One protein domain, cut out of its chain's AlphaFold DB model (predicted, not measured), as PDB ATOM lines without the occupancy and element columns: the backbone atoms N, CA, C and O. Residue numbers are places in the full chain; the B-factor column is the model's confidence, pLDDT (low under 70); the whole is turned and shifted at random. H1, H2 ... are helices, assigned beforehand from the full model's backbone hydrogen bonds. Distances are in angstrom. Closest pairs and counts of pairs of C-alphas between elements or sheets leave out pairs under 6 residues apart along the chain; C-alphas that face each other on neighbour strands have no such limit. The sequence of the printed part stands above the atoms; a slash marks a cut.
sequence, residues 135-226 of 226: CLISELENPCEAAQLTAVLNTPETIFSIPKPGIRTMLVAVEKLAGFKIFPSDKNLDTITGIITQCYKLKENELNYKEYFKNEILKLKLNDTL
ATOM      1  N   CYS A 135      -7.651 -31.014  19.508       96.75
ATOM      2  CA  CYS A 135      -6.615 -30.218  20.165       96.75
ATOM      3  C   CYS A 135      -6.079 -29.069  19.300       96.75
ATOM      4  O   CYS A 135      -5.629 -28.078  19.863       96.75
ATOM      5  N   LEU A 136      -6.195 -29.140  17.967       97.94
ATOM      6  CA  LEU A 136      -5.750 -28.076  17.058       97.94
ATOM      7  C   LEU A 136      -6.551 -26.776  17.205       97.94
ATOM      8  O   LEU A 136      -6.199 -25.762  16.613       97.94
ATOM      9  N   ILE A 137      -7.618 -26.775  18.008       98.00
ATOM     10  CA  ILE A 137      -8.405 -25.576  18.299       98.00
ATOM     11  C   ILE A 137      -7.562 -24.481  18.966       98.00
ATOM     12  O   ILE A 137      -7.879 -23.306  18.799       98.00
ATOM     13  N   SER A 138      -6.481 -24.848  19.666       95.75
ATOM     14  CA  SER A 138      -5.530 -23.895  20.252       95.75
ATOM     15  C   SER A 138      -4.628 -23.214  19.224       95.75
ATOM     16  O   SER A 138      -4.072 -22.164  19.523       95.75
ATOM     17  N   GLU A 139      -4.489 -23.787  18.025       96.19
ATOM     18  CA  GLU A 139      -3.708 -23.203  16.922       96.19
ATOM     19  C   GLU A 139      -4.496 -22.115  16.172       96.19
ATOM     20  O   GLU A 139      -3.939 -21.380  15.358       96.19
ATOM     21  N   LEU A 140      -5.807 -22.011  16.414       96.44
ATOM     22  CA  LEU A 140      -6.674 -21.023  15.784       96.44
ATOM     23  C   LEU A 140      -6.782 -19.780  16.658       96.44
ATOM     24  O   LEU A 140      -7.335 -19.843  17.746       96.44
ATOM     25  N   GLU A 141      -6.351 -18.627  16.150       93.38
ATOM     26  CA  GLU A 141      -6.477 -17.353  16.874       93.38
ATOM     27  C   GLU A 141      -7.945 -16.984  17.152       93.38
ATOM     28  O   GLU A 141      -8.291 -16.530  18.240       93.38
ATOM     29  N   ASN A 142      -8.821 -17.205  16.165       93.62
ATOM     30  CA  ASN A 142     -10.244 -16.865  16.224       93.62
ATOM     31  C   ASN A 142     -11.097 -18.035  15.696       93.62
ATOM     32  O   ASN A 142     -11.601 -17.975  14.565       93.62
ATOM     33  N   PRO A 143     -11.250 -19.128  16.468       97.50
ATOM     34  CA  PRO A 143     -12.019 -20.280  16.025       97.50
ATOM     35  C   PRO A 143     -13.510 -19.940  15.955       97.50
ATOM     36  O   PRO A 143     -14.093 -19.420  16.910       97.50
ATOM     37  N   CYS A 144     -14.153 -20.268  14.837       98.00
ATOM     38  CA  CYS A 144     -15.593 -20.093  14.671       98.00
ATOM     39  C   CYS A 144     -16.394 -20.996  15.625       98.00
ATOM     40  O   CYS A 144     -15.938 -22.077  15.998       98.00
ATOM     41  N   GLU A 145     -17.619 -20.590  15.978       98.06
ATOM     42  CA  GLU A 145     -18.474 -21.327  16.925       98.06
ATOM     43  C   GLU A 145     -18.640 -22.809  16.545       98.06
ATOM     44  O   GLU A 145     -18.535 -23.680  17.404       98.06
ATOM     45  N   ALA A 146     -18.816 -23.122  15.257       98.56
ATOM     46  CA  ALA A 146     -18.933 -24.504  14.791       98.56
ATOM     47  C   ALA A 146     -17.668 -25.335  15.075       98.56
ATOM     48  O   ALA A 146     -17.775 -26.488  15.495       98.56
ATOM     49  N   ALA A 147     -16.474 -24.761  14.895       98.50
ATOM     50  CA  ALA A 147     -15.214 -25.421  15.227       98.50
ATOM     51  C   ALA A 147     -15.063 -25.588  16.748       98.50
ATOM     52  O   ALA A 147     -14.716 -26.670  17.211       98.50
ATOM     53  N   GLN A 148     -15.408 -24.563  17.532       98.69
ATOM     54  CA  GLN A 148     -15.393 -24.645  18.994       98.69
ATOM     55  C   GLN A 148     -16.319 -25.755  19.520       98.69
ATOM     56  O   GLN A 148     -15.897 -26.579  20.330       98.69
ATOM     57  N   LEU A 149     -17.561 -25.811  19.024       98.69
ATOM     58  CA  LEU A 149     -18.534 -26.847  19.373       98.69
ATOM     59  C   LEU A 149     -18.051 -28.236  18.952       98.69
ATOM     60  O   LEU A 149     -18.149 -29.175  19.735       98.69
ATOM     61  N   THR A 150     -17.493 -28.364  17.747       98.56
ATOM     62  CA  THR A 150     -16.902 -29.623  17.266       98.56
ATOM     63  C   THR A 150     -15.808 -30.111  18.217       98.56
ATOM     64  O   THR A 150     -15.807 -31.286  18.584       98.56
ATOM     65  N   ALA A 151     -14.919 -29.214  18.658       98.50
ATOM     66  CA  ALA A 151     -13.838 -29.556  19.576       98.50
ATOM     67  C   ALA A 151     -14.386 -30.128  20.890       98.50
ATOM     68  O   ALA A 151     -14.059 -31.257  21.245       98.50
ATOM     69  N   VAL A 152     -15.290 -29.403  21.562       98.50
ATOM     70  CA  VAL A 152     -15.807 -29.813  22.882       98.50
ATOM     71  C   VAL A 152     -16.784 -30.987  22.820       98.50
ATOM     72  O   VAL A 152     -16.953 -31.698  23.807       98.50
ATOM     73  N   LEU A 153     -17.442 -31.223  21.681       98.19
ATOM     74  CA  LEU A 153     -18.288 -32.405  21.498       98.19
ATOM     75  C   LEU A 153     -17.459 -33.691  21.401       98.19
ATOM     76  O   LEU A 153     -17.905 -34.720  21.916       98.19
ATOM     77  N   ASN A 154     -16.280 -33.616  20.772       97.00
ATOM     78  CA  ASN A 154     -15.353 -34.737  20.609       97.00
ATOM     79  C   ASN A 154     -14.422 -34.909  21.818       97.00
ATOM     80  O   ASN A 154     -14.118 -36.031  22.216       97.00
ATOM     81  N   THR A 155     -13.950 -33.809  22.401       98.00
ATOM     82  CA  THR A 155     -13.017 -33.788  23.533       98.00
ATOM     83  C   THR A 155     -13.361 -32.598  24.433       98.00
ATOM     84  O   THR A 155     -12.818 -31.513  24.247       98.00
ATOM     85  N   PRO A 156     -14.288 -32.755  25.393       97.50
ATOM     86  CA  PRO A 156     -14.796 -31.653  26.216       97.50
ATOM     87  C   PRO A 156     -13.711 -30.833  26.927       97.50
ATOM     88  O   PRO A 156     -13.861 -29.626  27.100       97.50
ATOM     89  N   GLU A 157     -12.585 -31.458  27.278       96.94
ATOM     90  CA  GLU A 157     -11.421 -30.833  27.910       96.94
ATOM     91  C   GLU A 157     -10.771 -29.746  27.044       96.94
ATOM     92  O   GLU A 157     -10.072 -28.879  27.578       96.94
ATOM     93  N   THR A 158     -11.017 -29.728  25.727       97.81
ATOM     94  CA  THR A 158     -10.522 -28.657  24.854       97.81
ATOM     95  C   THR A 158     -11.081 -27.298  25.246       97.81
ATOM     96  O   THR A 158     -10.474 -26.296  24.887       97.81
ATOM     97  N   ILE A 159     -12.174 -27.226  26.020       98.12
ATOM     98  CA  ILE A 159     -12.730 -25.961  26.519       98.12
ATOM     99  C   ILE A 159     -11.706 -25.082  27.229       98.12
ATOM    100  O   ILE A 159     -11.852 -23.866  27.197       98.12
ATOM    101  N   PHE A 160     -10.665 -25.665  27.827       96.69
ATOM    102  CA  PHE A 160      -9.596 -24.936  28.517       96.69
ATOM    103  C   PHE A 160      -8.463 -24.475  27.589       96.69
ATOM    104  O   PHE A 160      -7.485 -23.891  28.057       96.69
ATOM    105  N   SER A 161      -8.550 -24.778  26.297       95.62
ATOM    106  CA  SER A 161      -7.562 -24.437  25.269       95.62
ATOM    107  C   SER A 161      -8.162 -23.637  24.109       95.62
ATOM    108  O   SER A 161      -7.428 -23.285  23.194       95.62
ATOM    109  N   ILE A 162      -9.470 -23.360  24.127       97.25
ATOM    110  CA  ILE A 162     -10.163 -22.578  23.095       97.25
ATOM    111  C   ILE A 162      -9.914 -21.088  23.326       97.25
ATOM    112  O   ILE A 162     -10.337 -20.556  24.351       97.25
ATOM    113  N   PRO A 163      -9.332 -20.352  22.372       92.19
ATOM    114  CA  PRO A 163      -9.276 -18.903  22.483       92.19
ATOM    115  C   PRO A 163     -10.692 -18.312  22.487       92.19
ATOM    116  O   PRO A 163     -11.456 -18.515  21.546       92.19
ATOM    117  N   LYS A 164     -11.041 -17.593  23.565       93.38
ATOM    118  CA  LYS A 164     -12.329 -16.890  23.748       93.38
ATOM    119  C   LYS A 164     -13.551 -17.779  23.421       93.38
ATOM    120  O   LYS A 164     -14.243 -17.534  22.427       93.38
ATOM    121  N   PRO A 165     -13.836 -18.818  24.231       97.12
ATOM    122  CA  PRO A 165     -14.948 -19.719  23.957       97.12
ATOM    123  C   PRO A 165     -16.288 -18.973  24.003       97.12
ATOM    124  O   PRO A 165     -16.516 -18.133  24.870       97.12
ATOM    125  N   GLY A 166     -17.196 -19.294  23.083       97.69
ATOM    126  CA  GLY A 166     -18.569 -18.792  23.111       97.69
ATOM    127  C   GLY A 166     -19.376 -19.403  24.258       97.69
ATOM    128  O   GLY A 166     -19.117 -20.529  24.685       97.69
ATOM    129  N   ILE A 167     -20.400 -18.692  24.734       97.50
ATOM    130  CA  ILE A 167     -21.216 -19.125  25.884       97.50
ATOM    131  C   ILE A 167     -21.888 -20.487  25.656       97.50
ATOM    132  O   ILE A 167     -21.918 -21.336  26.545       97.50
ATOM    133  N   ARG A 168     -22.331 -20.750  24.420       97.38
ATOM    134  CA  ARG A 168     -22.888 -22.045  24.013       97.38
ATOM    135  C   ARG A 168     -21.844 -23.160  24.068       97.38
ATOM    136  O   ARG A 168     -22.149 -24.252  24.543       97.38
ATOM    137  N   THR A 169     -20.621 -22.891  23.613       98.38
ATOM    138  CA  THR A 169     -19.492 -23.827  23.711       98.38
ATOM    139  C   THR A 169     -19.191 -24.155  25.170       98.38
ATOM    140  O   THR A 169     -19.050 -25.329  25.507       98.38
ATOM    141  N   MET A 170     -19.137 -23.138  26.041       98.50
ATOM    142  CA  MET A 170     -18.903 -23.329  27.474       98.50
ATOM    143  C   MET A 170     -19.977 -24.219  28.105       98.50
ATOM    144  O   MET A 170     -19.634 -25.189  28.774       98.50
ATOM    145  N   LEU A 171     -21.259 -23.942  27.843       97.88
ATOM    146  CA  LEU A 171     -22.373 -24.759  28.331       97.88
ATOM    147  C   LEU A 171     -22.230 -26.223  27.900       97.88
ATOM    148  O   LEU A 171     -22.236 -27.112  28.745       97.88
ATOM    149  N   VAL A 172     -22.052 -26.478  26.599       98.19
ATOM    150  CA  VAL A 172     -21.933 -27.846  26.063       98.19
ATOM    151  C   VAL A 172     -20.739 -28.585  26.667       98.19
ATOM    152  O   VAL A 172     -20.861 -29.761  27.017       98.19
ATOM    153  N   ALA A 173     -19.597 -27.911  26.814       98.12
ATOM    154  CA  ALA A 173     -18.416 -28.496  27.436       98.12
ATOM    155  C   ALA A 173     -18.665 -28.857  28.905       98.12
ATOM    156  O   ALA A 173     -18.327 -29.961  29.327       98.12
ATOM    157  N   VAL A 174     -19.294 -27.958  29.670       97.38
ATOM    158  CA  VAL A 174     -19.635 -28.208  31.075       97.38
ATOM    159  C   VAL A 174     -20.604 -29.376  31.200       97.38
ATOM    160  O   VAL A 174     -20.322 -30.284  31.970       97.38
ATOM    161  N   GLU A 175     -21.686 -29.420  30.420       96.50
ATOM    162  CA  GLU A 175     -22.636 -30.542  30.452       96.50
ATOM    163  C   GLU A 175     -21.948 -31.888  30.178       96.50
ATOM    164  O   GLU A 175     -22.225 -32.892  30.838       96.50
ATOM    165  N   LYS A 176     -21.025 -31.910  29.209       97.06
ATOM    166  CA  LYS A 176     -20.258 -33.105  28.842       97.06
ATOM    167  C   LYS A 176     -19.292 -33.539  29.943       97.06
ATOM    168  O   LYS A 176     -19.249 -34.725  30.255       97.06
ATOM    169  N   LEU A 177     -18.543 -32.604  30.527       96.50
ATOM    170  CA  LEU A 177     -17.598 -32.879  31.617       96.50
ATOM    171  C   LEU A 177     -18.315 -33.265  32.918       96.50
ATOM    172  O   LEU A 177     -17.826 -34.101  33.674       96.50
ATOM    173  N   ALA A 178     -19.467 -32.651  33.187       93.69
ATOM    174  CA  ALA A 178     -20.237 -32.844  34.407       93.69
ATOM    175  C   ALA A 178     -21.152 -34.080  34.357       93.69
ATOM    176  O   ALA A 178     -21.508 -34.632  35.401       93.69
ATOM    177  N   GLY A 179     -21.539 -34.520  33.156       94.44
ATOM    178  CA  GLY A 179     -22.402 -35.681  32.947       94.44
ATOM    179  C   GLY A 179     -23.890 -35.422  33.205       94.44
ATOM    180  O   GLY A 179     -24.636 -36.371  33.436       94.44
ATOM    181  N   PHE A 180     -24.341 -34.164  33.183       93.12
ATOM    182  CA  PHE A 180     -25.754 -33.794  33.315       93.12
ATOM    183  C   PHE A 180     -26.102 -32.565  32.469       93.12
ATOM    184  O   PHE A 180     -25.224 -31.815  32.045       93.12
ATOM    185  N   LYS A 181     -27.397 -32.388  32.188       93.12
ATOM    186  CA  LYS A 181     -27.925 -31.246  31.433       93.12
ATOM    187  C   LYS A 181     -28.172 -30.056  32.345       93.12
ATOM    188  O   LYS A 181     -28.641 -30.243  33.463       93.12
ATOM    189  N   ILE A 182     -27.896 -28.857  31.843       92.56
ATOM    190  CA  ILE A 182     -28.076 -27.602  32.573       92.56
ATOM    191  C   ILE A 182     -29.072 -26.745  31.799       92.56
ATOM    192  O   ILE A 182     -28.907 -26.500  30.604       92.56
ATOM    193  N   PHE A 183     -30.117 -26.270  32.477       91.56
ATOM    194  CA  PHE A 183     -31.064 -25.348  31.856       91.56
ATOM    195  C   PHE A 183     -30.368 -24.000  31.572       91.56
ATOM    196  O   PHE A 183     -29.802 -23.413  32.502       91.56
ATOM    197  N   PRO A 184     -30.396 -23.486  30.326       93.44
ATOM    198  CA  PRO A 184     -29.643 -22.298  29.924       93.44
ATOM    199  C   PRO A 184     -30.344 -20.994  30.348       93.44
ATOM    200  O   PRO A 184     -30.751 -20.197  29.507       93.44
ATOM    201  N   SER A 185     -30.509 -20.783  31.655       93.88
ATOM    202  CA  SER A 185     -30.936 -19.495  32.222       93.88
ATOM    203  C   SER A 185     -29.766 -18.514  32.308       93.88
ATOM    204  O   SER A 185     -28.628 -18.951  32.472       93.88
ATOM    205  N   ASP A 186     -30.033 -17.205  32.292       93.94
ATOM    206  CA  ASP A 186     -28.995 -16.166  32.437       93.94
ATOM    207  C   ASP A 186     -28.104 -16.418  33.661       93.94
ATOM    208  O   ASP A 186     -26.884 -16.445  33.553       93.94
ATOM    209  N   LYS A 187     -28.713 -16.760  34.806       93.56
ATOM    210  CA  LYS A 187     -27.996 -17.126  36.036       93.56
ATOM    211  C   LYS A 187     -27.023 -18.293  35.822       93.56
ATOM    212  O   LYS A 187     -25.880 -18.236  36.280       93.56
ATOM    213  N   ASN A 188     -27.466 -19.362  35.161       93.50
ATOM    214  CA  ASN A 188     -26.632 -20.543  34.923       93.50
ATOM    215  C   ASN A 188     -25.526 -20.245  33.907       93.50
ATOM    216  O   ASN A 188     -24.388 -20.671  34.096       93.50
ATOM    217  N   LEU A 189     -25.836 -19.476  32.865       95.25
ATOM    218  CA  LEU A 189     -24.879 -19.058  31.847       95.25
ATOM    219  C   LEU A 189     -23.804 -18.115  32.417       95.25
ATOM    220  O   LEU A 189     -22.620 -18.311  32.131       95.25
ATOM    221  N   ASP A 190     -24.177 -17.169  33.280       96.06
ATOM    222  CA  ASP A 190     -23.247 -16.295  34.006       96.06
ATOM    223  C   ASP A 190     -22.346 -17.101  34.943       96.06
ATOM    224  O   ASP A 190     -21.129 -16.905  34.978       96.06
ATOM    225  N   THR A 191     -22.927 -18.070  35.658       96.06
ATOM    226  CA  THR A 191     -22.182 -18.959  36.559       96.06
ATOM    227  C   THR A 191     -21.157 -19.787  35.784       96.06
ATOM    228  O   THR A 191     -19.978 -19.803  36.140       96.06
ATOM    229  N   ILE A 192     -21.568 -20.427  34.684       96.94
ATOM    230  CA  ILE A 192     -20.677 -21.192  33.800       96.94
ATOM    231  C   ILE A 192     -19.563 -20.299  33.246       96.94
ATOM    232  O   ILE A 192     -18.392 -20.679  33.283       96.94
ATOM    233  N   THR A 193     -19.908 -19.096  32.784       97.69
ATOM    234  CA  THR A 193     -18.935 -18.129  32.261       97.69
ATOM    235  C   THR A 193     -17.910 -17.749  33.328       97.69
ATOM    236  O   THR A 193     -16.709 -17.731  33.049       97.69
ATOM    237  N   GLY A 194     -18.355 -17.511  34.565       97.62
ATOM    238  CA  GLY A 194     -17.492 -17.230  35.712       97.62
ATOM    239  C   GLY A 194     -16.543 -18.384  36.039       97.62
ATOM    240  O   GLY A 194     -15.337 -18.161  36.153       97.62
ATOM    241  N   ILE A 195     -17.061 -19.617  36.109       97.88
ATOM    242  CA  ILE A 195     -16.264 -20.828  36.366       97.88
ATOM    243  C   ILE A 195     -15.184 -20.991  35.294       97.88
ATOM    244  O   ILE A 195     -14.006 -21.135  35.624       97.88
ATOM    245  N   ILE A 196     -15.556 -20.944  34.012       98.12
ATOM    246  CA  ILE A 196     -14.603 -21.133  32.913       98.12
ATOM    247  C   ILE A 196     -13.567 -20.008  32.906       98.12
ATOM    248  O   ILE A 196     -12.372 -20.294  32.874       98.12
ATOM    249  N   THR A 197     -13.982 -18.747  33.035       97.25
ATOM    250  CA  THR A 197     -13.058 -17.600  33.096       97.25
ATOM    251  C   THR A 197     -12.055 -17.742  34.240       97.25
ATOM    252  O   THR A 197     -10.865 -17.474  34.071       97.25
ATOM    253  N   GLN A 198     -12.508 -18.199  35.407       98.00
ATOM    254  CA  GLN A 198     -11.618 -18.446  36.532       98.00
ATOM    255  C   GLN A 198     -10.672 -19.624  36.264       98.00
ATOM    256  O   GLN A 198      -9.500 -19.546  36.627       98.00
ATOM    257  N   CYS A 199     -11.120 -20.675  35.571       97.88
ATOM    258  CA  CYS A 199     -10.239 -21.765  35.145       97.88
ATOM    259  C   CYS A 199      -9.114 -21.272  34.224       97.88
ATOM    260  O   CYS A 199      -7.972 -21.689  34.405       97.88
ATOM    261  N   TYR A 200      -9.412 -20.365  33.286       96.44
ATOM    262  CA  TYR A 200      -8.397 -19.732  32.434       96.44
ATOM    263  C   TYR A 200      -7.361 -18.972  33.267       96.44
ATOM    264  O   TYR A 200      -6.171 -19.249  33.149       96.44
ATOM    265  N   LYS A 201      -7.807 -18.106  34.187       97.00
ATOM    266  CA  LYS A 201      -6.911 -17.357  35.086       97.00
ATOM    267  C   LYS A 201      -6.028 -18.278  35.927       97.00
ATOM    268  O   LYS A 201      -4.841 -18.023  36.090       97.00
ATOM    269  N   LEU A 202      -6.595 -19.344  36.487       97.69
ATOM    270  CA  LEU A 202      -5.830 -20.313  37.272       97.69
ATOM    271  C   LEU A 202      -4.799 -21.040  36.401       97.69
ATOM    272  O   LEU A 202      -3.656 -21.181  36.821       97.69
ATOM    273  N   LYS A 203      -5.175 -21.447  35.183       95.19
ATOM    274  CA  LYS A 203      -4.273 -22.101  34.227       95.19
ATOM    275  C   LYS A 203      -3.103 -21.196  33.826       95.19
ATOM    276  O   LYS A 203      -1.976 -21.676  33.797       95.19
ATOM    277  N   GLU A 204      -3.354 -19.915  33.557       95.06
ATOM    278  CA  GLU A 204      -2.314 -18.918  33.239       95.06
ATOM    279  C   GLU A 204      -1.309 -18.718  34.382       95.06
ATOM    280  O   GLU A 204      -0.139 -18.454  34.129       95.06
ATOM    281  N   ASN A 205      -1.749 -18.888  35.631       96.88
ATOM    282  CA  ASN A 205      -0.905 -18.789  36.824       96.88
ATOM    283  C   ASN A 205      -0.335 -20.147  37.284       96.88
ATOM    284  O   ASN A 205       0.103 -20.262  38.426       96.88
ATOM    285  N   GLU A 206      -0.397 -21.187  36.442       95.44
ATOM    286  CA  GLU A 206       0.060 -22.556  36.753       95.44
ATOM    287  C   GLU A 206      -0.603 -23.179  38.003       95.44
ATOM    288  O   GLU A 206      -0.088 -24.108  38.626       95.44
ATOM    289  N   LEU A 207      -1.794 -22.695  38.366       96.62
ATOM    290  CA  LEU A 207      -2.591 -23.199  39.480       96.62
ATOM    291  C   LEU A 207      -3.509 -24.347  39.038       96.62
ATOM    292  O   LEU A 207      -3.851 -24.509  37.863       96.62
ATOM    293  N   ASN A 208      -3.968 -25.149  40.005       95.88
ATOM    294  CA  ASN A 208      -4.806 -26.323  39.749       95.88
ATOM    295  C   ASN A 208      -6.261 -25.949  39.389       95.88
ATOM    296  O   ASN A 208      -7.190 -26.099  40.184       95.88
ATOM    297  N   TYR A 209      -6.463 -25.483  38.156       96.81
ATOM    298  CA  TYR A 209      -7.779 -25.140  37.613       96.81
ATOM    299  C   TYR A 209      -8.725 -26.346  37.508       96.81
ATOM    300  O   TYR A 209      -9.938 -26.171  37.577       96.81
ATOM    301  N   LYS A 210      -8.193 -27.569  37.363       95.19
ATOM    302  CA  LYS A 210      -8.998 -28.797  37.253       95.19
ATOM    303  C   LYS A 210      -9.715 -29.115  38.561       95.19
ATOM    304  O   LYS A 210     -10.896 -29.454  38.545       95.19
ATOM    305  N   GLU A 211      -9.013 -28.975  39.684       96.62
ATOM    306  CA  GLU A 211      -9.599 -29.168  41.011       96.62
ATOM    307  C   GLU A 211     -10.628 -28.074  41.325       96.62
ATOM    308  O   GLU A 211     -11.723 -28.375  41.796       96.62
ATOM    309  N   TYR A 212     -10.324 -26.814  40.988       97.75
ATOM    310  CA  TYR A 212     -11.295 -25.720  41.087       97.75
ATOM    311  C   TYR A 212     -12.568 -26.017  40.281       97.75
ATOM    312  O   TYR A 212     -13.665 -25.985  40.836       97.75
ATOM    313  N   PHE A 213     -12.422 -26.384  39.003       97.62
ATOM    314  CA  PHE A 213     -13.542 -26.728  38.128       97.62
ATOM    315  C   PHE A 213     -14.414 -27.825  38.743       97.62
ATOM    316  O   PHE A 213     -15.619 -27.646  38.895       97.62
ATOM    317  N   LYS A 214     -13.804 -28.939  39.158       95.81
ATOM    318  CA  LYS A 214     -14.513 -30.074  39.763       95.81
ATOM    319  C   LYS A 214     -15.351 -29.654  40.977       95.81
ATOM    320  O   LYS A 214     -16.502 -30.075  41.095       95.81
ATOM    321  N   ASN A 215     -14.794 -28.816  41.849       96.19
ATOM    322  CA  ASN A 215     -15.481 -28.333  43.045       96.19
ATOM    323  C   ASN A 215     -16.654 -27.398  42.714       96.19
ATOM    324  O   ASN A 215     -17.714 -27.512  43.329       96.19
ATOM    325  N   GLU A 216     -16.513 -26.518  41.722       96.50
ATOM    326  CA  GLU A 216     -17.612 -25.641  41.296       96.50
ATOM    327  C   GLU A 216     -18.736 -26.403  40.581       96.50
ATOM    328  O   GLU A 216     -19.913 -26.141  40.833       96.50
ATOM    329  N   ILE A 217     -18.409 -27.411  39.765       93.88
ATOM    330  CA  ILE A 217     -19.421 -28.265  39.124       93.88
ATOM    331  C   ILE A 217     -20.248 -29.042  40.160       93.88
ATOM    332  O   ILE A 217     -21.463 -29.181  39.997       93.88
ATOM    333  N   LEU A 218     -19.631 -29.509  41.252       91.44
ATOM    334  CA  LEU A 218     -20.353 -30.155  42.356       91.44
ATOM    335  C   LEU A 218     -21.363 -29.210  43.022       91.44
ATOM    336  O   LEU A 218     -22.490 -29.623  43.298       91.44
ATOM    337  N   LYS A 219     -20.991 -27.942  43.244       91.56
ATOM    338  CA  LYS A 219     -21.900 -26.922  43.800       91.56
ATOM    339  C   LYS A 219     -23.060 -26.627  42.855       91.56
ATOM    340  O   LYS A 219     -24.199 -26.526  43.302       91.56
ATOM    341  N   LEU A 220     -22.777 -26.519  41.556       88.06
ATOM    342  CA  LEU A 220     -23.792 -26.262  40.538       88.06
ATOM    343  C   LEU A 220     -24.835 -27.386  40.500       88.06
ATOM    344  O   LEU A 220     -26.030 -27.112  40.524       88.06
ATOM    345  N   LYS A 221     -24.387 -28.646  40.572       83.75
ATOM    346  CA  LYS A 221     -25.276 -29.812  40.635       83.75
ATOM    347  C   LYS A 221     -26.226 -29.770  41.835       83.75
ATOM    348  O   LYS A 221     -27.398 -30.081  41.675       83.75
ATOM    349  N   LEU A 222     -25.728 -29.402  43.018       76.81
ATOM    350  CA  LEU A 222     -26.535 -29.346  44.243       76.81
ATOM    351  C   LEU A 222     -27.622 -28.264  44.168       76.81
ATOM    352  O   LEU A 222     -28.724 -28.481  44.665       76.81
ATOM    353  N   ASN A 223     -27.320 -27.139  43.518       72.00
ATOM    354  CA  ASN A 223     -28.237 -26.011  43.379       72.00
ATOM    355  C   ASN A 223     -29.339 -26.227  42.327       72.00
ATOM    356  O   ASN A 223     -30.382 -25.600  42.450       72.00
ATOM    357  N   ASP A 224     -29.117 -27.076  41.317       62.56
ATOM    358  CA  ASP A 224     -30.133 -27.427  40.304       62.56
ATOM    359  C   ASP A 224     -31.056 -28.585  40.758       62.56
ATOM    360  O   ASP A 224     -32.086 -28.839  40.135       62.56
ATOM    361  N   THR A 225     -30.696 -29.316  41.824       55.56
ATOM    362  CA  THR A 225     -31.494 -30.431  42.389       55.56
ATOM    363  C   THR A 225     -32.406 -30.048  43.562       55.56
ATOM    364  O   THR A 225     -33.091 -30.925  44.093       55.56
ATOM    365  N   LEU A 226     -32.408 -28.778  43.977       41.50
ATOM    366  CA  LEU A 226     -33.243 -28.215  45.049       41.50
ATOM    367  C   LEU A 226     -34.221 -27.187  44.473       41.50
ATOM    368  O   LEU A 226     -35.354 -27.126  44.996       41.50
TER     369      LEU A 226
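Overview. This is residues 135 to 226 of the 226 residues of an uncharacterized protein of Phocaeicola plebeius (UniProt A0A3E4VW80). A hairpin of two long helices, H5 and H6, lies crosswise to two shorter, side-by-side helices, H2 and H4, with H4 packed on H5. Little H3 packs on H4, and little H1 on H2. The printed part has 92 residues with six named helices, H1 to H6 in order, and no named strand: all helix, compact, radius of gyration of the C-alphas 12.7 A, spans 41 by 29 by 21 A.

Along the chain. H1, residues 135 to 139, begins at C-alpha 135 (-6.615, -30.218, 20.165). H2 is residues 145 to 154, H3 156 to 160, H4 167 to 178. H5, 186 to 204, measures 26.8 A from first to last C-alpha; H6, 209 to 224, measures 22.6 A, ending at C-alpha 224 (-30.133, -27.427, 40.304).

Arrangement. H2 and H4 touch at a shallow tilt of 4 degrees, the same way; closest C-alphas, Leu 149 and Thr 169, 5.4 A. H5, with residues 189 to 196 alone, touches H4, about perpendicular at 78 degrees; closest C-alphas, Leu 171 and Ile 192, 6.7 A. Every O i to N i+4 pair is within hydrogen-bond range in H2, H4, H5 and H6; H1 and H3 each have 0 of 1, but 2 of 2 O i to N i+3.

Size, cuts and confidence. The printed part has no cut; residues 224 to 226 are under pLDDT 70.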